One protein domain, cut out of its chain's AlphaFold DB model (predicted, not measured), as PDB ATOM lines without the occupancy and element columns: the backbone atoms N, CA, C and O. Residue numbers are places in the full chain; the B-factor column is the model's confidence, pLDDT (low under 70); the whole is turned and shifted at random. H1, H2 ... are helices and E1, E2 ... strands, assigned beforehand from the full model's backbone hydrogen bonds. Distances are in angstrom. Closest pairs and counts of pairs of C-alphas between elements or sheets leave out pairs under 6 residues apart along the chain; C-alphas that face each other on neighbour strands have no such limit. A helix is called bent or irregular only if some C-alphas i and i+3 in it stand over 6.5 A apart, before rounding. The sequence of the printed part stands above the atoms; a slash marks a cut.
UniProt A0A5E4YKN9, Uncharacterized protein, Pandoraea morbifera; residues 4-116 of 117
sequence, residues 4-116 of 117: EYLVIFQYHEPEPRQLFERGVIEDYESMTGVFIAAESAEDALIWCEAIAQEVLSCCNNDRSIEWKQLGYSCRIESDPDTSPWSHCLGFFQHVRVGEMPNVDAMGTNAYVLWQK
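What this domain is: This is residues 4 to 116 of the 117 residues of an uncharacterized protein of Pandoraea morbifera (UniProt A0A5E4YKN9). A strongly twisted sheet of four strands curls round one long helix, H2, which covers one of its faces, two layers in all. The long strands E1 and E2 run side by side through the sheet, with the short E3 and E4 at its edges; H1 lies beyond one end of the long pair, while the short H3, H4 and H5 only graze the sheet. The printed part has 113 residues with five named helices and four named strands, in the order E1 H1 E2 H2 H3 E3 H4 E4 H5. The sheet's order is E3 E1 E2 E4, mixed, and the class is mixed, helices and strands. The whole is compact, with a radius of gyration of the C-alphas of 13.9 A, rounded, and spans 43 by 32 by 21 A.

Where its parts are: E1, residues 4 to 12, begins at C-alpha 4 (78.156, -39.691, 68.229) and is 25.4 A long; E2, residues 29 to 38, is 26.8 A long and bends by 52 degrees at residue 35. The short strands are E3, residues 74 to 77, and E4, residues 93 to 96. H2, residues 41 to 60, runs 28.3 A from C-alpha 41 (82.946, -39.344, 75.704). The short helices are H1, residues 14 to 21, H3, residues 67 to 70, H4, residues 86 to 91, and H5, residues 108 to 114, which ends at C-alpha 114 (55.993, -43.510, 69.758). H4 is irregular: C-alphas 87 and 90 are 7.9 A apart.

How they stand to each other: E1 and E2 are antiparallel at 155 degrees, with N 7 and O 34 at 2.9 A. E3 is antiparallel to E1, with N 75 and O 8 at 2.8 A. E4 is parallel to E2, with N 37 and O 95 at 2.8 A. H2 is on the sheet; its closest C-alphas to E1 are those of Leu 56 and Tyr 11, 5.6 A. There are two split strand-helix-strand units, each made of two strands of the sheet that are not neighbours in it, with helices between them along the chain: E2, H2 H3, E3, with E1 between the two strands in the sheet, and E3, H4, E4, with E1 and E2 between the two strands in the sheet; the crossover of each is right-handed. H2 and H3 only just touch, with 3 pairs of C-alphas within 8 A, the closest those of Gln 53 and Trp 67, 6.0 A; H2 does so with residues 52 to 56 alone. H4 and H5 are close but not clearly touching, their closest C-alphas, Phe 91 and Trp 114, 7.0 A apart. Every O i to N i+4 pair is within hydrogen-bond range in H1 and H5, against 15 of 16 in H2 and 0 of 2 in H4, which has 1 of 3 O i to N i+3 pairs; H3 is too short for such an i+4 pair.

The domain as a whole: The two C-alphas farthest apart, Arg 22 and Glu 39, are 43.8 A apart. The printed part has no cut, and the link from E4 to H5, 11 residues, is long. The mean pLDDT of the printed part is 95.4, and no printed residue is under 70.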
ATOM      1  N   GLU A   4      79.494 -39.552  67.667       96.75
ATOM      2  CA  GLU A   4      78.156 -39.691  68.229       96.75
ATOM      3  C   GLU A   4      78.177 -40.742  69.340       96.75
ATOM      4  O   GLU A   4      78.664 -41.855  69.140       96.75
ATOM      5  N   TYR A   5      77.666 -40.372  70.512       97.81
ATOM      6  CA  TYR A   5      77.600 -41.225  71.693       97.81
ATOM      7  C   TYR A   5      76.146 -41.403  72.112       97.81
ATOM      8  O   TYR A   5      75.448 -40.412  72.321       97.81
ATOM      9  N   LEU A   6      75.694 -42.645  72.291       98.31
ATOM     10  CA  LEU A   6      74.445 -42.900  73.001       98.31
ATOM     11  C   LEU A   6      74.706 -42.777  74.500       98.31
ATOM     12  O   LEU A   6      75.509 -43.527  75.056       98.31
ATOM     13  N   VAL A   7      74.017 -41.850  75.156       98.19
ATOM     14  CA  VAL A   7      74.091 -41.692  76.608       98.19
ATOM     15  C   VAL A   7      72.724 -41.984  77.212       98.19
ATOM     16  O   VAL A   7      71.712 -41.430  76.786       98.19
ATOM     17  N   ILE A   8      72.706 -42.871  78.203       97.88
ATOM     18  CA  ILE A   8      71.525 -43.293  78.956       97.88
ATOM     19  C   ILE A   8      71.560 -42.620  80.319       97.88
ATOM     20  O   ILE A   8      72.598 -42.635  80.984       97.88
ATOM     21  N   PHE A   9      70.433 -42.078  80.762       97.44
ATOM     22  CA  PHE A   9      70.336 -41.420  82.060       97.44
ATOM     23  C   PHE A   9      69.070 -41.803  82.814       97.44
ATOM     24  O   PHE A   9      68.055 -42.189  82.228       97.44
ATOM     25  N   GLN A  10      69.163 -41.712  84.140       97.00
ATOM     26  CA  GLN A  10      68.056 -41.947  85.059       97.00
ATOM     27  C   GLN A  10      67.314 -40.650  85.378       97.00
ATOM     28  O   GLN A  10      67.914 -39.582  85.510       97.00
ATOM     29  N   TYR A  11      66.005 -40.768  85.541       96.25
ATOM     30  CA  TYR A  11      65.117 -39.714  86.018       96.25
ATOM     31  C   TYR A  11      63.902 -40.359  86.698       96.25
ATOM     32  O   TYR A  11      63.806 -41.582  86.781       96.25
ATOM     33  N   HIS A  12      62.960 -39.555  87.177       96.00
ATOM     34  CA  HIS A  12      61.650 -40.053  87.588       96.00
ATOM     35  C   HIS A  12      60.544 -39.107  87.148       96.00
ATOM     36  O   HIS A  12      60.750 -37.901  86.980       96.00
ATOM     37  N   GLU A  13      59.348 -39.668  87.038       94.19
ATOM     38  CA  GLU A  13      58.107 -38.929  86.860       94.19
ATOM     39  C   GLU A  13      57.384 -38.790  88.216       94.19
ATOM     40  O   GLU A  13      57.562 -39.628  89.112       94.19
ATOM     41  N   PRO A  14      56.566 -37.739  88.403       93.94
ATOM     42  CA  PRO A  14      55.965 -37.434  89.701       93.94
ATOM     43  C   PRO A  14      54.996 -38.519  90.190       93.94
ATOM     44  O   PRO A  14      54.929 -38.784  91.388       93.94
ATOM     45  N   GLU A  15      54.251 -39.164  89.289       94.12
ATOM     46  CA  GLU A  15      53.278 -40.200  89.657       94.12
ATOM     47  C   GLU A  15      53.950 -41.479  90.200       94.12
ATOM     48  O   GLU A  15      53.625 -41.858  91.331       94.12
ATOM     49  N   PRO A  16      54.918 -42.114  89.500       93.56
ATOM     50  CA  PRO A  16      55.678 -43.235  90.058       93.56
ATOM     51  C   PRO A  16      56.313 -42.912  91.412       93.56
ATOM     52  O   PRO A  16      56.193 -43.694  92.355       93.56
ATOM     53  N   ARG A  17      56.912 -41.722  91.555       93.94
ATOM     54  CA  ARG A  17      57.529 -41.304  92.820       93.94
ATOM     55  C   ARG A  17      56.523 -41.256  93.971       93.94
ATOM     56  O   ARG A  17      56.794 -41.785  95.044       93.94
ATOM     57  N   GLN A  18      55.343 -40.678  93.750       95.06
ATOM     58  CA  GLN A  18      54.290 -40.626  94.773       95.06
ATOM     59  C   GLN A  18      53.784 -42.020  95.164       95.06
ATOM     60  O   GLN A  18      53.436 -42.257  96.322       95.06
ATOM     61  N   LEU A  19      53.712 -42.954  94.212       96.12
ATOM     62  CA  LEU A  19      53.329 -44.339  94.493       96.12
ATOM     63  C   LEU A  19      54.392 -45.058  95.331       96.12
ATOM     64  O   LEU A  19      54.035 -45.772  96.272       96.12
ATOM     65  N   PHE A  20      55.672 -44.828  95.041       95.56
ATOM     66  CA  PHE A  20      56.786 -45.359  95.823       95.56
ATOM     67  C   PHE A  20      56.807 -44.798  97.249       95.56
ATOM     68  O   PHE A  20      56.861 -45.561  98.210       95.56
ATOM     69  N   GLU A  21      56.645 -43.483  97.419       94.56
ATOM     70  CA  GLU A  21      56.578 -42.838  98.742       94.56
ATOM     71  C   GLU A  21      55.406 -43.359  99.596       94.56
ATOM     72  O   GLU A  21      55.466 -43.363 100.827       94.56
ATOM     73  N   ARG A  22      54.341 -43.853  98.953       96.81
ATOM     74  CA  ARG A  22      53.194 -44.509  99.602       96.81
ATOM     75  C   ARG A  22      53.388 -46.011  99.843       96.81
ATOM     76  O   ARG A  22      52.486 -46.637 100.399       96.81
ATOM     77  N   GLY A  23      54.507 -46.591  99.413       96.12
ATOM     78  CA  GLY A  23      54.797 -48.024  99.503       96.12
ATOM     79  C   GLY A  23      53.934 -48.897  98.586       96.12
ATOM     80  O   GLY A  23      53.713 -50.065  98.893       96.12
ATOM     81  N   VAL A  24      53.388 -48.332  97.502       97.44
ATOM     82  CA  VAL A  24      52.547 -49.065  96.535       97.44
ATOM     83  C   VAL A  24      53.398 -49.828  95.520       97.44
ATOM     84  O   VAL A  24      52.989 -50.892  95.059       97.44
ATOM     85  N   ILE A  25      54.566 -49.287  95.177       95.19
ATOM     86  CA  ILE A  25      55.543 -49.886  94.262       95.19
ATOM     87  C   ILE A  25      56.933 -49.872  94.905       95.19
ATOM     88  O   ILE A  25      57.180 -49.089  95.822       95.19
ATOM     89  N   GLU A  26      57.822 -50.743  94.430       93.94
ATOM     90  CA  GLU A  26      59.179 -50.923  94.977       93.94
ATOM     91  C   GLU A  26      60.257 -50.105  94.242       93.94
ATOM     92  O   GLU A  26      61.349 -49.935  94.774       93.94
ATOM     93  N   ASP A  27      59.945 -49.590  93.050       92.12
ATOM     94  CA  ASP A  27      60.843 -48.843  92.161       92.12
ATOM     95  C   ASP A  27      60.023 -47.747  91.459       92.12
ATOM     96  O   ASP A  27      58.861 -47.974  91.111       92.12
ATOM     97  N   TYR A  28      60.597 -46.557  91.298       93.56
ATOM     98  CA  TYR A  28      59.976 -45.415  90.618       93.56
ATOM     99  C   TYR A  28      60.897 -44.773  89.576       93.56
ATOM    100  O   TYR A  28      60.505 -43.813  88.899       93.56
ATOM    101  N   GLU A  29      62.121 -45.273  89.461       93.88
ATOM    102  CA  GLU A  29      63.128 -44.777  88.560       93.88
ATOM    103  C   GLU A  29      62.786 -45.160  87.119       93.88
ATOM    104  O   GLU A  29      62.360 -46.262  86.783       93.88
ATOM    105  N   SER A  30      62.996 -44.207  86.225       94.56
ATOM    106  CA  SER A  30      62.873 -44.386  84.788       94.56
ATOM    107  C   SER A  30      64.218 -44.120  84.128       94.56
ATOM    108  O   SER A  30      65.082 -43.423  84.663       94.56
ATOM    109  N   MET A  31      64.408 -44.688  82.942       95.69
ATOM    110  CA  MET A  31      65.605 -44.479  82.135       95.69
ATOM    111  C   MET A  31      65.208 -44.092  80.716       95.69
ATOM    112  O   MET A  31      64.234 -44.611  80.171       95.69
ATOM    113  N   THR A  32      65.978 -43.193  80.117       96.94
ATOM    114  CA  THR A  32      65.846 -42.811  78.707       96.94
ATOM    115  C   THR A  32      67.228 -42.522  78.122       96.94
ATOM    116  O   THR A  32      68.238 -42.619  78.827       96.94
ATOM    117  N   GLY A  33      67.285 -42.222  76.827       97.62
ATOM    118  CA  GLY A  33      68.526 -42.060  76.084       97.62
ATOM    119  C   GLY A  33      68.514 -40.880  75.123       97.62
ATOM    120  O   GLY A  33      67.464 -40.389  74.704       97.62
ATOM    121  N   VAL A  34      69.713 -40.427  74.771       98.50
ATOM    122  CA  VAL A  34      69.949 -39.384  73.772       98.50
ATOM    123  C   VAL A  34      71.265 -39.663  73.047       98.50
ATOM    124  O   VAL A  34      72.259 -40.039  73.671       98.50
ATOM    125  N   PHE A  35      71.271 -39.486  71.729       98.38
ATOM    126  CA  PHE A  35      72.495 -39.484  70.938       98.38
ATOM    127  C   PHE A  35      73.108 -38.083  70.959       98.38
ATOM    128  O   PHE A  35      72.440 -37.100  70.634       98.38
ATOM    129  N   ILE A  36      74.376 -37.984  71.357       98.56
ATOM    130  CA  ILE A  36      75.095 -36.716  71.501       98.56
ATOM    131  C   ILE A  36      76.339 -36.730  70.618       98.56
ATOM    132  O   ILE A  36      77.259 -37.519  70.832       98.56
ATOM    133  N   ALA A  37      76.396 -35.809  69.659       98.38
ATOM    134  CA  ALA A  37      77.604 -35.497  68.912       98.38
ATOM    135  C   ALA A  37      78.556 -34.657  69.787       98.38
ATOM    136  O   ALA A  37      78.230 -33.520  70.150       98.38
ATOM    137  N   ALA A  38      79.731 -35.201  70.114       97.69
ATOM    138  CA  ALA A  38      80.708 -34.599  71.023       97.69
ATOM    139  C   ALA A  38      82.159 -34.863  70.584       97.69
ATOM    140  O   ALA A  38      82.431 -35.795  69.826       97.69
ATOM    141  N   GLU A  39      83.110 -34.052  71.054       96.81
ATOM    142  CA  GLU A  39      84.540 -34.270  70.779       96.81
ATOM    143  C   GLU A  39      85.127 -35.425  71.597       96.81
ATOM    144  O   GLU A  39      86.084 -36.068  71.159       96.81
ATOM    145  N   SER A  40      84.528 -35.713  72.753       97.12
ATOM    146  CA  SER A  40      84.903 -36.818  73.622       97.12
ATOM    147  C   SER A  40      83.690 -37.437  74.324       97.12
ATOM    148  O   SER A  40      82.624 -36.833  74.448       97.12
ATOM    149  N   ALA A  41      83.887 -38.654  74.829       96.81
ATOM    150  CA  ALA A  41      82.946 -39.344  75.704       96.81
ATOM    151  C   ALA A  41      82.633 -38.535  76.978       96.81
ATOM    152  O   ALA A  41      81.492 -38.503  77.437       96.81
ATOM    153  N   GLU A  42      83.642 -37.866  77.538       97.44
ATOM    154  CA  GLU A  42      83.497 -37.028  78.729       97.44
ATOM    155  C   GLU A  42      82.591 -35.821  78.453       97.44
ATOM    156  O   GLU A  42      81.664 -35.569  79.221       97.44
ATOM    157  N   ASP A  43      82.767 -35.148  77.313       97.81
ATOM    158  CA  ASP A  43      81.905 -34.026  76.917       97.81
ATOM    159  C   ASP A  43      80.449 -34.467  76.708       97.81
ATOM    160  O   ASP A  43      79.518 -33.762  77.103       97.81
ATOM    161  N   ALA A  44      80.241 -35.646  76.112       98.00
ATOM    162  CA  ALA A  44      78.909 -36.222  75.948       98.00
ATOM    163  C   ALA A  44      78.250 -36.520  77.303       98.00
ATOM    164  O   ALA A  44      77.072 -36.217  77.489       98.00
ATOM    165  N   LEU A  45      79.003 -37.069  78.264       97.75
ATOM    166  CA  LEU A  45      78.512 -37.315  79.621       97.75
ATOM    167  C   LEU A  45      78.152 -36.012  80.334       97.75
ATOM    168  O   LEU A  45      77.032 -35.898  80.821       97.75
ATOM    169  N   ILE A  46      79.046 -35.018  80.334       97.62
ATOM    170  CA  ILE A  46      78.804 -33.708  80.959       97.62
ATOM    171  C   ILE A  46      77.559 -33.044  80.361       97.62
ATOM    172  O   ILE A  46      76.741 -32.483  81.090       97.62
ATOM    173  N   TRP A  47      77.381 -33.117  79.041       98.31
ATOM    174  CA  TRP A  47      76.185 -32.564  78.413       98.31
ATOM    175  C   TRP A  47      74.923 -33.360  78.759       98.31
ATOM    176  O   TRP A  47      73.879 -32.770  79.039       98.31
ATOM    177  N   CYS A  48      75.015 -34.690  78.815       98.00
ATOM    178  CA  CYS A  48      73.910 -35.539  79.243       98.00
ATOM    179  C   CYS A  48      73.474 -35.240  80.685       98.00
ATOM    180  O   CYS A  48      72.278 -35.218  80.950       98.00
ATOM    181  N   GLU A  49      74.396 -34.908  81.596       97.50
ATOM    182  CA  GLU A  49      74.046 -34.464  82.956       97.50
ATOM    183  C   GLU A  49      73.128 -33.229  82.949       97.50
ATOM    184  O   GLU A  49      72.189 -33.143  83.745       97.50
ATOM    185  N   ALA A  50      73.375 -32.278  82.041       97.56
ATOM    186  CA  ALA A  50      72.537 -31.092  81.884       97.56
ATOM    187  C   ALA A  50      71.161 -31.438  81.290       97.56
ATOM    188  O   ALA A  50      70.144 -30.919  81.750       97.56
ATOM    189  N   ILE A  51      71.116 -32.346  80.309       97.88
ATOM    190  CA  ILE A  51      69.862 -32.850  79.727       97.88
ATOM    191  C   ILE A  51      69.043 -33.596  80.786       97.88
ATOM    192  O   ILE A  51      67.852 -33.331  80.932       97.88
ATOM    193  N   ALA A  52      69.668 -34.486  81.559       97.00
ATOM    194  CA  ALA A  52      69.016 -35.255  82.614       97.00
ATOM    195  C   ALA A  52      68.400 -34.341  83.682       97.00
ATOM    196  O   ALA A  52      67.252 -34.546  84.080       97.00
ATOM    197  N   GLN A  53      69.129 -33.297  84.096       97.19
ATOM    198  CA  GLN A  53      68.621 -32.269  85.008       97.19
ATOM    199  C   GLN A  53      67.390 -31.552  84.432       97.19
ATOM    200  O   GLN A  53      66.397 -31.366  85.139       97.19
ATOM    201  N   GLU A  54      67.436 -31.157  83.157       97.06
ATOM    202  CA  GLU A  54      66.328 -30.457  82.501       97.06
ATOM    203  C   GLU A  54      65.093 -31.354  82.363       97.06
ATOM    204  O   GLU A  54      63.992 -30.933  82.712       97.06
ATOM    205  N   VAL A  55      65.274 -32.604  81.926       96.44
ATOM    206  CA  VAL A  55      64.201 -33.602  81.810       96.44
ATOM    207  C   VAL A  55      63.553 -33.837  83.169       96.44
ATOM    208  O   VAL A  55      62.335 -33.730  83.294       96.44
ATOM    209  N   LEU A  56      64.354 -34.072  84.212       96.31
ATOM    210  CA  LEU A  56      63.852 -34.275  85.567       96.31
ATOM    211  C   LEU A  56      63.047 -33.068  86.067       96.31
ATOM    212  O   LEU A  56      61.945 -33.234  86.595       96.31
ATOM    213  N   SER A  57      63.579 -31.861  85.868       95.31
ATOM    214  CA  SER A  57      62.917 -30.621  86.285       95.31
ATOM    215  C   SER A  57      61.604 -30.397  85.537       95.31
ATOM    216  O   SER A  57      60.611 -29.970  86.126       95.31
ATOM    217  N   CYS A  58      61.594 -30.682  84.233       94.06
ATOM    218  CA  CYS A  58      60.434 -30.530  83.366       94.06
ATOM    219  C   CYS A  58      59.328 -31.527  83.734       94.06
ATOM    220  O   CYS A  58      58.203 -31.109  84.003       94.06
ATOM    221  N   CYS A  59      59.660 -32.818  83.865       93.00
ATOM    222  CA  CYS A  59      58.711 -33.872  84.237       93.00
ATOM    223  C   CYS A  59      58.020 -33.606  85.581       93.00
ATOM    224  O   CYS A  59      56.850 -33.945  85.751       93.00
ATOM    225  N   ASN A  60      58.732 -33.000  86.532       93.94
ATOM    226  CA  ASN A  60      58.211 -32.722  87.870       93.94
ATOM    227  C   ASN A  60      57.673 -31.293  88.029       93.94
ATOM    228  O   ASN A  60      57.130 -30.966  89.083       93.94
ATOM    229  N   ASN A  61      57.805 -30.447  86.999       94.12
ATOM    230  CA  ASN A  61      57.521 -29.014  87.069       94.12
ATOM    231  C   ASN A  61      58.183 -28.345  88.297       94.12
ATOM    232  O   ASN A  61      57.595 -27.486  88.956       94.12
ATOM    233  N   ASP A  62      59.408 -28.769  88.617       93.56
ATOM    234  CA  ASP A  62      60.160 -28.339  89.792       93.56
ATOM    235  C   ASP A  62      61.637 -28.156  89.433       93.56
ATOM    236  O   ASP A  62      62.362 -29.105  89.146       93.56
ATOM    237  N   ARG A  63      62.083 -26.900  89.462       92.44
ATOM    238  CA  ARG A  63      63.456 -26.490  89.138       92.44
ATOM    239  C   ARG A  63      64.436 -26.673  90.298       92.44
ATOM    240  O   ARG A  63      65.619 -26.420  90.111       92.44
ATOM    241  N   SER A  64      63.953 -27.034  91.486       92.38
ATOM    242  CA  SER A  64      64.775 -27.212  92.688       92.38
ATOM    243  C   SER A  64      65.256 -28.649  92.898       92.38
ATOM    244  O   SER A  64      66.117 -28.885  93.745       92.38
ATOM    245  N   ILE A  65      64.714 -29.609  92.142       92.69
ATOM    246  CA  ILE A  65      65.143 -31.007  92.197       92.69
ATOM    247  C   ILE A  65      66.534 -31.117  91.587       92.69
ATOM    248  O   ILE A  65      66.741 -30.677  90.469       92.69
ATOM    249  N   GLU A  66      67.460 -31.773  92.278       92.31
ATOM    250  CA  GLU A  66      68.828 -31.989  91.804       92.31
ATOM    251  C   GLU A  66      69.074 -33.485  91.592       92.31
ATOM    252  O   GLU A  66      69.083 -34.258  92.556       92.31
ATOM    253  N   TRP A  67      69.312 -33.916  90.347       89.62
ATOM    254  CA  TRP A  67      69.455 -35.349  90.034       89.62
ATOM    255  C   TRP A  67      70.605 -36.020  90.805       89.62
ATOM    256  O   TRP A  67      70.485 -37.173  91.222       89.62
ATOM    257  N   LYS A  68      71.696 -35.287  91.075       86.19
ATOM    258  CA  LYS A  68      72.857 -35.794  91.832       86.19
ATOM    259  C   LYS A  68      72.506 -36.164  93.272       86.19
ATOM    260  O   LYS A  68      73.080 -37.102  93.816       86.19
ATOM    261  N   GLN A  69      71.565 -35.452  93.895       91.44
ATOM    262  CA  GLN A  69      71.142 -35.739  95.272       91.44
ATOM    263  C   GLN A  69      70.267 -36.994  95.362       91.44
ATOM    264  O   GLN A  69      70.161 -37.588  96.432       91.44
ATOM    265  N   LEU A  70      69.678 -37.413  94.240       89.81
ATOM    266  CA  LEU A  70      68.838 -38.607  94.132       89.81
ATOM    267  C   LEU A  70      69.643 -39.877  93.826       89.81
ATOM    268  O   LEU A  70      69.070 -40.958  93.751       89.81
ATOM    269  N   GLY A  71      70.964 -39.764  93.639       92.12
ATOM    270  CA  GLY A  71      71.819 -40.899  93.289       92.12
ATOM    271  C   GLY A  71      71.646 -41.390  91.847       92.12
ATOM    272  O   GLY A  71      72.055 -42.504  91.534       92.12
ATOM    273  N   TYR A  72      71.048 -40.575  90.973       95.06
ATOM    274  CA  TYR A  72      70.900 -40.900  89.556       95.06
ATOM    275  C   TYR A  72      72.230 -40.845  88.820       95.06
ATOM    276  O   TYR A  72      73.199 -40.253  89.295       95.06
ATOM    277  N   SER A  73      72.280 -41.490  87.658       94.75
ATOM    278  CA  SER A  73      73.495 -41.621  86.862       94.75
ATOM    279  C   SER A  73      73.242 -41.393  85.374       94.75
ATOM    280  O   SER A  73      72.159 -41.678  84.860       94.75
ATOM    281  N   CYS A  74      74.281 -40.904  84.693       97.00
ATOM    282  CA  CYS A  74      74.402 -40.881  83.239       97.00
ATOM    283  C   CYS A  74      75.519 -41.855  82.837       97.00
ATOM    284  O   CYS A  74      76.579 -41.869  83.465       97.00
ATOM    285  N   ARG A  75      75.304 -42.672  81.804       97.00
ATOM    286  CA  ARG A  75      76.296 -43.634  81.305       97.00
ATOM    287  C   ARG A  75      76.297 -43.697  79.786       97.00
ATOM    288  O   ARG A  75      75.244 -43.602  79.165       97.00
ATOM    289  N   ILE A  76      77.469 -43.906  79.200       97.50
ATOM    290  CA  ILE A  76      77.589 -44.196  77.769       97.50
ATOM    291  C   ILE A  76      77.183 -45.648  77.529       97.50
ATOM    292  O   ILE A  76      77.631 -46.541  78.249       97.50
ATOM    293  N   GLU A  77      76.345 -45.866  76.523       97.25
ATOM    294  CA  GLU A  77      76.067 -47.191  75.979       97.25
ATOM    295  C   GLU A  77      77.061 -47.476  74.850       97.25
ATOM    296  O   GLU A  77      77.035 -46.820  73.807       97.25
ATOM    297  N   SER A  78      77.971 -48.420  75.088       92.69
ATOM    298  CA  SER A  78      79.076 -48.722  74.172       92.69
ATOM    299  C   SER A  78      78.619 -49.487  72.933       92.69
ATOM    300  O   SER A  78      79.196 -49.293  71.867       92.69
ATOM    301  N   ASP A  79      77.579 -50.319  73.062       93.69
ATOM    302  CA  ASP A  79      77.105 -51.199  71.990       93.69
ATOM    303  C   ASP A  79      75.575 -51.076  71.798       93.69
ATOM    304  O   ASP A  79      74.823 -52.001  72.125       93.69
ATOM    305  N   PRO A  80      75.065 -49.946  71.258       91.75
ATOM    306  CA  PRO A  80      73.626 -49.687  71.147       91.75
ATOM    307  C   PRO A  80      72.834 -50.809  70.459       91.75
ATOM    308  O   PRO A  80      71.764 -51.188  70.941       91.75
ATOM    309  N   ASP A  81      73.386 -51.385  69.386       91.00
ATOM    310  CA  ASP A  81      72.728 -52.393  68.539       91.00
ATOM    311  C   ASP A  81      72.517 -53.747  69.230       91.00
ATOM    312  O   ASP A  81      71.609 -54.494  68.866       91.00
ATOM    313  N   THR A  82      73.341 -54.081  70.227       92.19
ATOM    314  CA  THR A  82      73.238 -55.338  70.992       92.19
ATOM    315  C   THR A  82      72.753 -55.120  72.424       92.19
ATOM    316  O   THR A  82      72.477 -56.086  73.138       92.19
ATOM    317  N   SER A  83      72.607 -53.861  72.839       92.44
ATOM    318  CA  SER A  83      72.088 -53.488  74.150       92.44
ATOM    319  C   SER A  83      70.580 -53.765  74.288       92.44
ATOM    320  O   SER A  83      69.854 -53.892  73.289       92.44
ATOM    321  N   PRO A  84      70.048 -53.759  75.527       93.19
ATOM    322  CA  PRO A  84      68.607 -53.731  75.765       93.19
ATOM    323  C   PRO A  84      67.888 -52.560  75.080       93.19
ATOM    324  O   PRO A  84      66.683 -52.646  74.894       93.19
ATOM    325  N   TRP A  85      68.596 -51.500  74.676       94.81
ATOM    326  CA  TRP A  85      68.035 -50.317  74.015       94.81
ATOM    327  C   TRP A  85      67.870 -50.462  72.500       94.81
ATOM    328  O   TRP A  85      67.227 -49.623  71.875       94.81
ATOM    329  N   SER A  86      68.394 -51.539  71.907       95.38
ATOM    330  CA  SER A  86      68.334 -51.808  70.459       95.38
ATOM    331  C   SER A  86      66.923 -51.669  69.862       95.38
ATOM    332  O   SER A  86      66.755 -51.166  68.753       95.38
ATOM    333  N   HIS A  87      65.888 -52.044  70.618       93.69
ATOM    334  CA  HIS A  87      64.488 -51.976  70.186       93.69
ATOM    335  C   HIS A  87      63.889 -50.558  70.158       93.69
ATOM    336  O   HIS A  87      62.807 -50.371  69.600       93.69
ATOM    337  N   CYS A  88      64.551 -49.569  70.758       94.38
ATOM    338  CA  CYS A  88      64.053 -48.201  70.880       94.38
ATOM    339  C   CYS A  88      65.069 -47.130  70.455       94.38
ATOM    340  O   CYS A  88      64.830 -45.949  70.685       94.38
ATOM    341  N   LEU A  89      66.148 -47.491  69.751       96.38
ATOM    342  CA  LEU A  89      67.127 -46.512  69.251       96.38
ATOM    343  C   LEU A  89      66.480 -45.419  68.385       96.38
ATOM    344  O   LEU A  89      66.839 -44.254  68.499       96.38
ATOM    345  N   GLY A  90      65.470 -45.769  67.578       96.06
ATOM    346  CA  GLY A  90      64.725 -44.815  66.744       96.06
ATOM    347  C   GLY A  90      63.786 -43.868  67.507       96.06
ATOM    348  O   GLY A  90      63.159 -43.011  66.885       96.06
ATOM    349  N   PHE A  91      63.644 -44.035  68.824       97.00
ATOM    350  CA  PHE A  91      62.956 -43.080  69.694       97.00
ATOM    351  C   PHE A  91      63.901 -41.973  70.177       97.00
ATOM    352  O   PHE A  91      63.468 -40.833  70.352       97.00
ATOM    353  N   PHE A  92      65.179 -42.292  70.393       97.56
ATOM    354  CA  PHE A  92      66.130 -41.349  70.962       97.56
ATOM    355  C   PHE A  92      66.429 -40.200  70.007       97.56
ATOM    356  O   PHE A  92      66.587 -40.367  68.799       97.56
ATOM    357  N   GLN A  93      66.497 -39.002  70.578       98.06
ATOM    358  CA  GLN A  93      66.800 -37.794  69.825       98.06
ATOM    359  C   GLN A  93      68.309 -37.683  69.595       98.06
ATOM    360  O   GLN A  93      69.103 -38.154  70.408       98.06
ATOM    361  N   HIS A  94      68.685 -37.029  68.500       98.25
ATOM    362  CA  HIS A  94      70.072 -36.751  68.141       98.25
ATOM    363  C   HIS A  94      70.339 -35.259  68.314       98.25
ATOM    364  O   HIS A  94      69.659 -34.434  67.703       98.25
ATOM    365  N   VAL A  95      71.320 -34.917  69.142       98.44
ATOM    366  CA  VAL A  95      71.739 -33.539  69.419       98.44
ATOM    367  C   VAL A  95      73.262 -33.443  69.398       98.44
ATOM    368  O   VAL A  95      73.971 -34.440  69.311       98.44
ATOM    369  N   ARG A  96      73.793 -32.231  69.502       98.00
ATOM    370  CA  ARG A  96      75.221 -31.967  69.741       98.00
ATOM    371  C   ARG A  96      75.419 -31.349  71.118       98.00
ATOM    372  O   ARG A  96      74.473 -30.830  71.706       98.00
ATOM    373  N   VAL A  97      76.654 -31.349  71.614       97.88
ATOM    374  CA  VAL A  97      76.999 -30.618  72.844       97.88
ATOM    375  C   VAL A  97      76.538 -29.156  72.741       97.88
ATOM    376  O   VAL A  97      76.819 -28.471  71.755       97.88
ATOM    377  N   GLY A  98      75.810 -28.693  73.758       97.50
ATOM    378  CA  GLY A  98      75.211 -27.355  73.816       97.50
ATOM    379  C   GLY A  98      73.813 -27.235  73.190       97.50
ATOM    380  O   GLY A  98      73.191 -26.181  73.309       97.50
ATOM    381  N   GLU A  99      73.295 -28.285  72.550       98.00
ATOM    382  CA  GLU A  99      71.937 -28.335  72.000       98.00
ATOM    383  C   GLU A  99      71.015 -29.145  72.919       98.00
ATOM    384  O   GLU A  99      71.269 -30.319  73.196       98.00
ATOM    385  N   MET A 100      69.962 -28.499  73.426       98.00
ATOM    386  CA  MET A 100      68.966 -29.143  74.285       98.00
ATOM    387  C   MET A 100      67.958 -29.906  73.408       98.00
ATOM    388  O   MET A 100      67.383 -29.291  72.505       98.00
ATOM    389  N   PRO A 101      67.717 -31.209  73.646       97.38
ATOM    390  CA  PRO A 101      66.660 -31.946  72.962       97.38
ATOM    391  C   PRO A 101      65.273 -31.414  73.342       97.38
ATOM    392  O   PRO A 101      65.101 -30.660  74.303       97.38
ATOM    393  N   ASN A 102      64.249 -31.849  72.613       97.12
ATOM    394  CA  ASN A 102      62.871 -31.611  73.020       97.12
ATOM    395  C   ASN A 102      62.531 -32.513  74.218       97.12
ATOM    396  O   ASN A 102      62.132 -33.664  74.029       97.12
ATOM    397  N   VAL A 103      62.701 -31.992  75.436       94.69
ATOM    398  CA  VAL A 103      62.529 -32.745  76.691       94.69
ATOM    399  C   VAL A 103      61.117 -33.306  76.875       94.69
ATOM    400  O   VAL A 103      60.969 -34.425  77.368       94.69
ATOM    401  N   ASP A 104      60.088 -32.616  76.368       93.38
ATOM    402  CA  ASP A 104      58.696 -33.094  76.389       93.38
ATOM    403  C   ASP A 104      58.509 -34.387  75.572       93.38
ATOM    404  O   ASP A 104      57.564 -35.147  75.781       93.38
ATOM    405  N   ALA A 105      59.421 -34.656  74.635       95.12
ATOM    406  CA  ALA A 105      59.409 -35.824  73.764       95.12
ATOM    407  C   ALA A 105      60.395 -36.925  74.204       95.12
ATOM    408  O   ALA A 105      60.758 -37.768  73.384       95.12
ATOM    409  N   MET A 106      60.842 -36.933  75.467       95.56
ATOM    410  CA  MET A 106      61.803 -37.926  75.990       95.56
ATOM    411  C   MET A 106      61.257 -38.830  77.103       95.56
ATOM    412  O   MET A 106      61.848 -39.878  77.368       95.56
ATOM    413  N   GLY A 107      60.160 -38.426  77.754       92.44
ATOM    414  CA  GLY A 107      59.582 -39.134  78.899       92.44
ATOM    415  C   GLY A 107      58.799 -40.404  78.540       92.44
ATOM    416  O   GLY A 107      58.583 -40.716  77.363       92.44
ATOM    417  N   THR A 108      58.295 -41.108  79.558       92.00
ATOM    418  CA  THR A 108      57.551 -42.372  79.405       92.00
ATOM    419  C   THR A 108      56.338 -42.203  78.497       92.00
ATOM    420  O   THR A 108      56.104 -43.004  77.590       92.00
ATOM    421  N   ASN A 109      55.586 -41.114  78.678       91.44
ATOM    422  CA  ASN A 109      54.424 -40.812  77.844       91.44
ATOM    423  C   ASN A 109      54.792 -40.646  76.362       91.44
ATOM    424  O   ASN A 109      54.079 -41.147  75.488       91.44
ATOM    425  N   ALA A 110      55.913 -39.982  76.066       94.06
ATOM    426  CA  ALA A 110      56.388 -39.807  74.697       94.06
ATOM    427  C   ALA A 110      56.779 -41.151  74.070       94.06
ATOM    428  O   ALA A 110      56.402 -41.429  72.929       94.06
ATOM    429  N   TYR A 111      57.445 -42.016  74.839       94.31
ATOM    430  CA  TYR A 111      57.798 -43.364  74.405       94.31
ATOM    431  C   TYR A 111      56.559 -44.218  74.091       94.31
ATOM    432  O   TYR A 111      56.457 -44.799  73.010       94.31
ATOM    433  N   VAL A 112      55.560 -44.227  74.980       94.06
ATOM    434  CA  VAL A 112      54.302 -44.969  74.780       94.06
ATOM    435  C   VAL A 112      53.546 -44.488  73.537       94.06
ATOM    436  O   VAL A 112      52.908 -45.284  72.846       94.06
ATOM    437  N   LEU A 113      53.589 -43.188  73.231       94.44
ATOM    438  CA  LEU A 113      52.999 -42.646  72.004       94.44
ATOM    439  C   LEU A 113      53.792 -43.036  70.755       94.44
ATOM    440  O   LEU A 113      53.187 -43.302  69.718       94.44
ATOM    441  N   TRP A 114      55.121 -43.074  70.845       96.00
ATOM    442  CA  TRP A 114      55.993 -43.510  69.758       96.00
ATOM    443  C   TRP A 114      55.763 -44.983  69.397       96.00
ATOM    444  O   TRP A 114      55.603 -45.283  68.219       96.00
ATOM    445  N   GLN A 115      55.611 -45.874  70.385       94.12
ATOM    446  CA  GLN A 115      55.355 -47.308  70.166       94.12
ATOM    447  C   GLN A 115      54.035 -47.624  69.439       94.12
ATOM    448  O   GLN A 115      53.848 -48.738  68.955       94.12
ATOM    449  N   LYS A 116      53.086 -46.678  69.399       92.88
ATOM    450  CA  LYS A 116      51.780 -46.846  68.735       92.88
ATOM    451  C   LYS A 116      51.794 -46.462  67.251       92.88
ATOM    452  O   LYS A 116      50.747 -46.565  66.611       92.88
TER     453      LYS A 116